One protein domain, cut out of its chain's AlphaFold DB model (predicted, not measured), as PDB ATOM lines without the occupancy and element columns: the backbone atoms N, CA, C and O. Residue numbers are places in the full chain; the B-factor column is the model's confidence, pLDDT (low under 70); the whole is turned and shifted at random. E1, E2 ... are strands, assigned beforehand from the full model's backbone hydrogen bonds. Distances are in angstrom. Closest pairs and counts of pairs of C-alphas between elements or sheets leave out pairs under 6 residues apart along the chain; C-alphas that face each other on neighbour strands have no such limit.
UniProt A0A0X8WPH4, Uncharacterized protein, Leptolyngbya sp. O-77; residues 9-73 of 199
ATOM      1  N   SER A   9      44.460  33.500   6.135       66.38
ATOM      2  CA  SER A   9      45.831  33.006   5.962       66.38
ATOM      3  C   SER A   9      46.657  33.285   7.220       66.38
ATOM      4  O   SER A   9      46.490  34.329   7.858       66.38
ATOM      5  N   VAL A  10      47.535  32.358   7.601       62.56
ATOM      6  CA  VAL A  10      48.448  32.547   8.736       62.56
ATOM      7  C   VAL A  10      49.773  33.112   8.225       62.56
ATOM      8  O   VAL A  10      50.452  32.480   7.417       62.56
ATOM      9  N   GLU A  11      50.163  34.299   8.696       52.41
ATOM     10  CA  GLU A  11      51.475  34.870   8.373       52.41
ATOM     11  C   GLU A  11      52.601  33.911   8.791       52.41
ATOM     12  O   GLU A  11      52.621  33.398   9.910       52.41
ATOM     13  N   GLY A  12      53.526  33.640   7.866       50.62
ATOM     14  CA  GLY A  12      54.673  32.742   8.062       50.62
ATOM     15  C   GLY A  12      54.571  31.386   7.352       50.62
ATOM     16  O   GLY A  12      55.598  30.745   7.128       50.62
ATOM     17  N   ARG A  13      53.372  30.965   6.926       55.44
ATOM     18  CA  ARG A  13      53.171  29.824   6.019       55.44
ATOM     19  C   ARG A  13      52.041  30.166   5.050       55.44
ATOM     20  O   ARG A  13      50.892  29.867   5.336       55.44
ATOM     21  N   GLU A  14      52.366  30.740   3.887       55.25
ATOM     22  CA  GLU A  14      51.397  31.146   2.836       55.25
ATOM     23  C   GLU A  14      50.397  30.047   2.417       55.25
ATOM     24  O   GLU A  14      49.388  30.314   1.766       55.25
ATOM     25  N   LEU A  15      50.682  28.799   2.786       57.50
ATOM     26  CA  LEU A  15      49.916  27.613   2.450       57.50
ATOM     27  C   LEU A  15      48.984  27.127   3.573       57.50
ATOM     28  O   LEU A  15      48.111  26.302   3.303       57.50
ATOM     29  N   GLU A  16      49.130  27.622   4.805       69.25
ATOM     30  CA  GLU A  16      48.255  27.258   5.920       69.25
ATOM     31  C   GLU A  16      47.135  28.281   6.090       69.25
ATOM     32  O   GLU A  16      47.354  29.482   6.259       69.25
ATOM     33  N   GLN A  17      45.904  27.786   6.060       79.62
ATOM     34  CA  GLN A  17      44.705  28.593   6.227       79.62
ATOM     35  C   GLN A  17      43.928  28.109   7.432       79.62
ATOM     36  O   GLN A  17      43.843  26.910   7.687       79.62
ATOM     37  N   ARG A  18      43.302  29.029   8.155       81.44
ATOM     38  CA  ARG A  18      42.445  28.684   9.282       81.44
ATOM     39  C   ARG A  18      41.057  29.282   9.146       81.44
ATOM     40  O   ARG A  18      40.861  30.310   8.498       81.44
ATOM     41  N   LYS A  19      40.109  28.643   9.810       81.44
ATOM     42  CA  LYS A  19      38.747  29.123   9.970       81.44
ATOM     43  C   LYS A  19      38.350  28.982  11.425       81.44
ATOM     44  O   LYS A  19      38.482  27.911  12.017       81.44
ATOM     45  N   ASP A  20      37.871  30.076  11.985       81.69
ATOM     46  CA  ASP A  20      37.363  30.133  13.343       81.69
ATOM     47  C   ASP A  20      35.845  30.046  13.306       81.69
ATOM     48  O   ASP A  20      35.193  30.880  12.681       81.69
ATOM     49  N   LEU A  21      35.286  29.007  13.917       77.31
ATOM     50  CA  LEU A  21      33.842  28.784  13.908       77.31
ATOM     51  C   LEU A  21      33.139  29.466  15.089       77.31
ATOM     52  O   LEU A  21      31.920  29.372  15.193       77.31
ATOM     53  N   GLY A  22      33.880  30.153  15.967       73.62
ATOM     54  CA  GLY A  22      33.312  30.734  17.180       73.62
ATOM     55  C   GLY A  22      32.835  29.663  18.163       73.62
ATOM     56  O   GLY A  22      33.261  28.505  18.097       73.62
ATOM     57  N   TYR A  23      31.989  30.058  19.117       75.00
ATOM     58  CA  TYR A  23      31.423  29.124  20.088       75.00
ATOM     59  C   TYR A  23      30.291  28.308  19.491       75.00
ATOM     60  O   TYR A  23      29.372  28.836  18.871       75.00
ATOM     61  N   ILE A  24      30.339  27.011  19.763       69.75
ATOM     62  CA  ILE A  24      29.263  26.081  19.468       69.75
ATOM     63  C   ILE A  24      28.523  25.840  20.786       69.75
ATOM     64  O   ILE A  24      29.047  25.188  21.692       69.75
ATOM     65  N   GLU A  25      27.335  26.435  20.913       61.78
ATOM     66  CA  GLU A  25      26.499  26.376  22.123       61.78
ATOM     67  C   GLU A  25      25.636  25.101  22.179       61.78
ATOM     68  O   GLU A  25      25.409  24.551  23.258       61.78
ATOM     69  N   ASP A  26      25.233  24.572  21.019       55.88
ATOM     70  CA  ASP A  26      24.423  23.355  20.910       55.88
ATOM     71  C   ASP A  26      25.299  22.095  20.921       55.88
ATOM     72  O   ASP A  26      25.659  21.512  19.894       55.88
ATOM     73  N   ALA A  27      25.639  21.641  22.125       53.88
ATOM     74  CA  ALA A  27      26.366  20.397  22.350       53.88
ATOM     75  C   ALA A  27      25.469  19.154  22.170       53.88
ATOM     76  O   ALA A  27      25.186  18.403  23.106       53.88
ATOM     77  N   GLY A  28      25.054  18.865  20.938       48.47
ATOM     78  CA  GLY A  28      24.606  17.520  20.585       48.47
ATOM     79  C   GLY A  28      25.800  16.557  20.617       48.47
ATOM     80  O   GLY A  28      26.640  16.633  19.727       48.47
ATOM     81  N   ARG A  29      25.840  15.639  21.605       51.06
ATOM     82  CA  ARG A  29      26.847  14.564  21.871       51.06
ATOM     83  C   ARG A  29      27.822  14.773  23.053       51.06
ATOM     84  O   ARG A  29      28.982  14.391  22.960       51.06
ATOM     85  N   GLY A  30      27.352  15.270  24.200       54.84
ATOM     86  CA  GLY A  30      28.022  14.993  25.488       54.84
ATOM     87  C   GLY A  30      29.100  15.978  25.954       54.84
ATOM     88  O   GLY A  30      29.836  15.655  26.883       54.84
ATOM     89  N   TYR A  31      29.180  17.177  25.375       57.44
ATOM     90  CA  TYR A  31      29.970  18.274  25.945       57.44
ATOM     91  C   TYR A  31      29.096  19.092  26.903       57.44
ATOM     92  O   TYR A  31      28.000  19.510  26.543       57.44
ATOM     93  N   SER A  32      29.557  19.300  28.138       60.84
ATOM     94  CA  SER A  32      28.790  19.983  29.193       60.84
ATOM     95  C   SER A  32      28.915  21.509  29.173       60.84
ATOM     96  O   SER A  32      28.236  22.186  29.940       60.84
ATOM     97  N   SER A  33      29.805  22.056  28.343       64.88
ATOM     98  CA  SER A  33      30.088  23.489  28.261       64.88
ATOM     99  C   SER A  33      30.339  23.919  26.814       64.88
ATOM    100  O   SER A  33      30.899  23.126  26.050       64.88
ATOM    101  N   PRO A  34      29.992  25.168  26.449       70.56
ATOM    102  CA  PRO A  34      30.298  25.711  25.133       70.56
ATOM    103  C   PRO A  34      31.808  25.666  24.878       70.56
ATOM    104  O   PRO A  34      32.620  25.931  25.770       70.56
ATOM    105  N   PHE A  35      32.185  25.325  23.651       80.38
ATOM    106  CA  PHE A  35      33.575  25.293  23.207       80.38
ATOM    107  C   PHE A  35      33.704  25.974  21.850       80.38
ATOM    108  O   PHE A  35      32.749  26.040  21.075       80.38
ATOM    109  N   ARG A  36      34.898  26.482  21.564       85.06
ATOM    110  CA  ARG A  36      35.240  27.095  20.287       85.06
ATOM    111  C   ARG A  36      36.068  26.138  19.453       85.06
ATOM    112  O   ARG A  36      37.005  25.521  19.965       85.06
ATOM    113  N   LEU A  37      35.714  26.034  18.175       86.56
ATOM    114  CA  LEU A  37      36.372  25.158  17.211       86.56
ATOM    115  C   LEU A  37      37.135  25.983  16.173       86.56
ATOM    116  O   LEU A  37      36.554  26.789  15.448       86.56
ATOM    117  N   ILE A  38      38.437  25.736  16.080       89.31
ATOM    118  CA  ILE A  38      39.324  26.322  15.078       89.31
ATOM    119  C   ILE A  38      39.751  25.200  14.134       89.31
ATOM    120  O   ILE A  38      40.260  24.164  14.562       89.31
ATOM    121  N   VAL A  39      39.532  25.407  12.840       89.19
ATOM    122  CA  VAL A  39      39.901  24.465  11.782       89.19
ATOM    123  C   VAL A  39      41.129  25.004  11.072       89.19
ATOM    124  O   VAL A  39      41.090  26.118  10.557       89.19
ATOM    125  N   VAL A  40      42.196  24.215  11.006       88.94
ATOM    126  CA  VAL A  40      43.392  24.531  10.218       88.94
ATOM    127  C   VAL A  40      43.448  23.612   9.014       88.94
ATOM    128  O   VAL A  40      43.161  22.420   9.111       88.94
ATOM    129  N   ARG A  41      43.794  24.188   7.872       87.44
ATOM    130  CA  ARG A  41      43.969  23.521   6.594       87.44
ATOM    131  C   ARG A  41      45.384  23.777   6.096       87.44
ATOM    132  O   ARG A  41      45.737  24.926   5.844       87.44
ATOM    133  N   SER A  42      46.126  22.702   5.875       84.94
ATOM    134  CA  SER A  42      47.484  22.736   5.325       84.94
ATOM    135  C   SER A  42      47.584  21.782   4.131       84.94
ATOM    136  O   SER A  42      46.927  20.737   4.135       84.94
ATOM    137  N   PRO A  43      48.393  22.070   3.100       82.94
ATOM    138  CA  PRO A  43      48.590  21.133   2.003       82.94
ATOM    139  C   PRO A  43      49.337  19.885   2.477       82.94
ATOM    140  O   PRO A  43      50.249  19.951   3.304       82.94
ATOM    141  N   GLU A  44      48.995  18.735   1.897       76.88
ATOM    142  CA  GLU A  44      49.560  17.437   2.291       76.88
ATOM    143  C   GLU A  44      51.094  17.381   2.188       76.88
ATOM    144  O   GLU A  44      51.733  16.739   3.013       76.88
ATOM    145  N   GLY A  45      51.697  18.115   1.246       69.69
ATOM    146  CA  GLY A  45      53.151  18.141   1.049       69.69
ATOM    147  C   GLY A  45      53.962  18.829   2.157       69.69
ATOM    148  O   GLY A  45      55.165  18.598   2.241       69.69
ATOM    149  N   GLN A  46      53.341  19.653   3.008       67.38
ATOM    150  CA  GLN A  46      54.015  20.308   4.144       67.38
ATOM    151  C   GLN A  46      53.786  19.600   5.478       67.38
ATOM    152  O   GLN A  46      54.445  19.911   6.470       67.38
ATOM    153  N   HIS A  47      52.850  18.659   5.522       63.12
ATOM    154  CA  HIS A  47      52.448  18.020   6.754       63.12
ATOM    155  C   HIS A  47      52.998  16.589   6.794       63.12
ATOM    156  O   HIS A  47      52.640  15.753   5.967       63.12
ATOM    157  N   ASN A  48      53.810  16.263   7.809       59.19
ATOM    158  CA  ASN A  48      54.406  14.927   8.005       59.19
ATOM    159  C   ASN A  48      53.372  13.815   8.295       59.19
ATOM    160  O   ASN A  48      53.720  12.681   8.620       59.19
ATOM    161  N   GLY A  49      52.079  14.123   8.180       54.72
ATOM    162  CA  GLY A  49      51.021  13.140   7.995       54.72
ATOM    163  C   GLY A  49      50.552  12.436   9.260       54.72
ATOM    164  O   GLY A  49      49.763  11.500   9.132       54.72
ATOM    165  N   ARG A  50      51.029  12.857  10.440       66.38
ATOM    166  CA  ARG A  50      50.841  12.141  11.711       66.38
ATOM    167  C   ARG A  50      49.579  12.547  12.484       66.38
ATOM    168  O   ARG A  50      49.069  11.734  13.246       66.38
ATOM    169  N   VAL A  51      49.068  13.762  12.278       73.06
ATOM    170  CA  VAL A  51      47.877  14.306  12.957       73.06
ATOM    171  C   VAL A  51      46.921  14.925  11.922       73.06
ATOM    172  O   VAL A  51      47.350  15.376  10.871       73.06
ATOM    173  N   GLY A  52      45.611  14.894  12.167       81.94
ATOM    174  CA  GLY A  52      44.619  15.490  11.265       81.94
ATOM    175  C   GLY A  52      44.050  14.549  10.195       81.94
ATOM    176  O   GLY A  52      44.504  13.423   9.982       81.94
ATOM    177  N   LYS A  53      42.986  15.010   9.533       85.19
ATOM    178  CA  LYS A  53      42.237  14.260   8.519       85.19
ATOM    179  C   LYS A  53      42.634  14.716   7.124       85.19
ATOM    180  O   LYS A  53      42.487  15.885   6.783       85.19
ATOM    181  N   ARG A  54      43.063  13.773   6.287       87.38
ATOM    182  CA  ARG A  54      43.381  14.049   4.882       87.38
ATOM    183  C   ARG A  54      42.121  14.026   4.034       87.38
ATOM    184  O   ARG A  54      41.322  13.093   4.119       87.38
ATOM    185  N   TYR A  55      41.941  15.049   3.214       84.38
ATOM    186  CA  TYR A  55      40.832  15.140   2.281       84.38
ATOM    187  C   TYR A  55      41.217  16.016   1.090       84.38
ATOM    188  O   TYR A  55      41.593  17.171   1.261       84.38
ATOM    189  N   LYS A  56      41.111  15.464  -0.127       84.81
ATOM    190  CA  LYS A  56      41.379  16.173  -1.393       84.81
ATOM    191  C   LYS A  56      42.740  16.903  -1.434       84.81
ATOM    192  O   LYS A  56      42.804  18.062  -1.831       84.81
ATOM    193  N   GLY A  57      43.820  16.236  -1.015       82.19
ATOM    194  CA  GLY A  57      45.185  16.797  -1.031       82.19
ATOM    195  C   GLY A  57      45.456  17.866   0.037       82.19
ATOM    196  O   GLY A  57      46.474  18.553  -0.011       82.19
ATOM    197  N   GLN A  58      44.540  18.018   0.996       84.00
ATOM    198  CA  GLN A  58      44.653  18.918   2.138       84.00
ATOM    199  C   GLN A  58      44.574  18.105   3.432       84.00
ATOM    200  O   GLN A  58      43.873  17.091   3.503       84.00
ATOM    201  N   VAL A  59      45.268  18.561   4.464       86.31
ATOM    202  CA  VAL A  59      45.185  18.048   5.830       86.31
ATOM    203  C   VAL A  59      44.384  19.037   6.653       86.31
ATOM    204  O   VAL A  59      44.663  20.233   6.644       86.31
ATOM    205  N   TYR A  60      43.374  18.521   7.344       87.31
ATOM    206  CA  TYR A  60      42.531  19.280   8.252       87.31
ATOM    207  C   TYR A  60      42.847  18.902   9.691       87.31
ATOM    208  O   TYR A  60      42.691  17.743  10.085       87.31
ATOM    209  N   GLU A  61      43.225  19.890  10.483       88.88
ATOM    210  CA  GLU A  61      43.421  19.765  11.921       88.88
ATOM    211  C   GLU A  61      42.334  20.542  12.661       88.88
ATOM    212  O   GLU A  61      41.870  21.592  12.209       88.88
ATOM    213  N   LEU A  62      41.892  19.985  13.787       89.88
ATOM    214  CA  LEU A  62      40.826  20.545  14.607       89.88
ATOM    215  C   LEU A  62      41.387  20.897  15.976       89.88
ATOM    216  O   LEU A  62      41.891  20.027  16.689       89.88
ATOM    217  N   PHE A  63      41.242  22.161  16.347       88.44
ATOM    218  CA  PHE A  63      41.652  22.689  17.636       88.44
ATOM    219  C   PHE A  63      40.422  23.131  18.408       88.44
ATOM    220  O   PHE A  63      39.615  23.919  17.916       88.44
ATOM    221  N   ILE A  64      40.283  22.612  19.622       88.75
ATOM    222  CA  ILE A  64      39.175  22.939  20.514       88.75
ATOM    223  C   ILE A  64      39.730  23.743  21.681       88.75
ATOM    224  O   ILE A  64      40.731  23.360  22.286       88.75
ATOM    225  N   THR A  65      39.068  24.846  22.009       86.38
ATOM    226  CA  THR A  65      39.413  25.674  23.163       86.38
ATOM    227  C   THR A  65      38.162  26.104  23.916       86.38
ATOM    228  O   THR A  65      37.104  26.317  23.326       86.38
ATOM    229  N   SER A  66      38.279  26.249  25.234       84.94
ATOM    230  CA  SER A  66      37.248  26.887  26.056       84.94
ATOM    231  C   SER A  66      37.316  28.416  25.993       84.94
ATOM    232  O   SER A  66      36.433  29.077  26.530       84.94
ATOM    233  N   GLN A  67      38.361  28.981  25.376       83.69
ATOM    234  CA  GLN A  67      38.626  30.420  25.342       83.69
ATOM    235  C   GLN A  67      37.860  31.126  24.222       83.69
ATOM    236  O   GLN A  67      37.809  30.657  23.079       83.69
ATOM    237  N   SER A  68      37.301  32.291  24.546       79.50
ATOM    238  CA  SER A  68      36.470  33.058  23.624       79.50
ATOM    239  C   SER A  68      37.293  33.738  22.542       79.50
ATOM    240  O   SER A  68      38.479  34.008  22.729       79.50
ATOM    241  N   ALA A  69      36.645  34.074  21.423       76.81
ATOM    242  CA  ALA A  69      37.259  34.904  20.384       76.81
ATOM    243  C   ALA A  69      37.638  36.304  20.881       76.81
ATOM    244  O   ALA A  69      38.598  36.883  20.387       76.81
ATOM    245  N   SER A  70      36.932  36.811  21.896       76.38
ATOM    246  CA  SER A  70      37.272  38.060  22.577       76.38
ATOM    247  C   SER A  70      38.459  37.946  23.540       76.38
ATOM    248  O   SER A  70      39.067  38.965  23.847       76.38
ATOM    249  N   SER A  71      38.785  36.743  24.033       80.31
ATOM    250  CA  SER A  71      39.886  36.527  24.979       80.31
ATOM    251  C   SER A  71      41.188  36.145  24.289       80.31
ATOM    252  O   SER A  71      42.236  36.651  24.671       80.31
ATOM    253  N   LEU A  72      41.140  35.218  23.331       81.31
ATOM    254  CA  LEU A  72      42.305  34.781  22.565       81.31
ATOM    255  C   LEU A  72      41.942  34.719  21.093       81.31
ATOM    256  O   LEU A  72      40.895  34.177  20.721       81.31
ATOM    257  N   GLN A  73      42.824  35.199  20.228       84.00
ATOM    258  CA  GLN A  73      42.640  34.973  18.806       84.00
ATOM    259  C   GLN A  73      42.960  33.523  18.454       84.00
ATOM    260  O   GLN A  73      43.654  32.803  19.175       84.00
TER     261      GLN A  73
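This is residues 9 to 73 of the 199 residues of an uncharacterized protein of Leptolyngbya sp. O-77 (UniProt A0A0X8WPH4). One strongly twisted, four-stranded antiparallel sheet, with no named helix on it, has three long strands side by side, E1, E2 and E4, and short E3 at one edge. The 65 printed residues hold E1, E2, E3 and E4 along the chain, in sheet order E1, E2, E4, E3; the class is all strand, with 28 residues in named elements. The whole is loose, radius of gyration of the C-alphas 13.5 A, spanning 37 by 26 by 16 A.

Inner strands E2, residues 35 to 43, and E4, residues 58 to 65, are antiparallel at 159 degrees; N 38 and O 63 are 2.8 A apart. Edge strand E1, residues 17 to 24, forms a hairpin with E2 at 164 degrees; N 19 and O 39 are 2.8 A apart. Edge strand E3, residues 53 to 55, forms a hairpin with E4 at 142 degrees; N 53 and O 60 are 2.8 A apart. E1 and E3 are apart.

E2 measures 26.3 A, E4 22.7 A, E1 20.5 A and E3 6.5 A. C-alpha 17 begins E1 at (44.705, 28.593, 6.227); C-alpha 65 ends E4 at (39.413, 25.674, 23.163).

The C-alphas of Ser 32 and Gly 45, the two farthest apart, are 37.3 A apart. The printed part has no cut and no long link. Residues 9 to 16, 24 to 33 and 45 to 50 have pLDDT under 70.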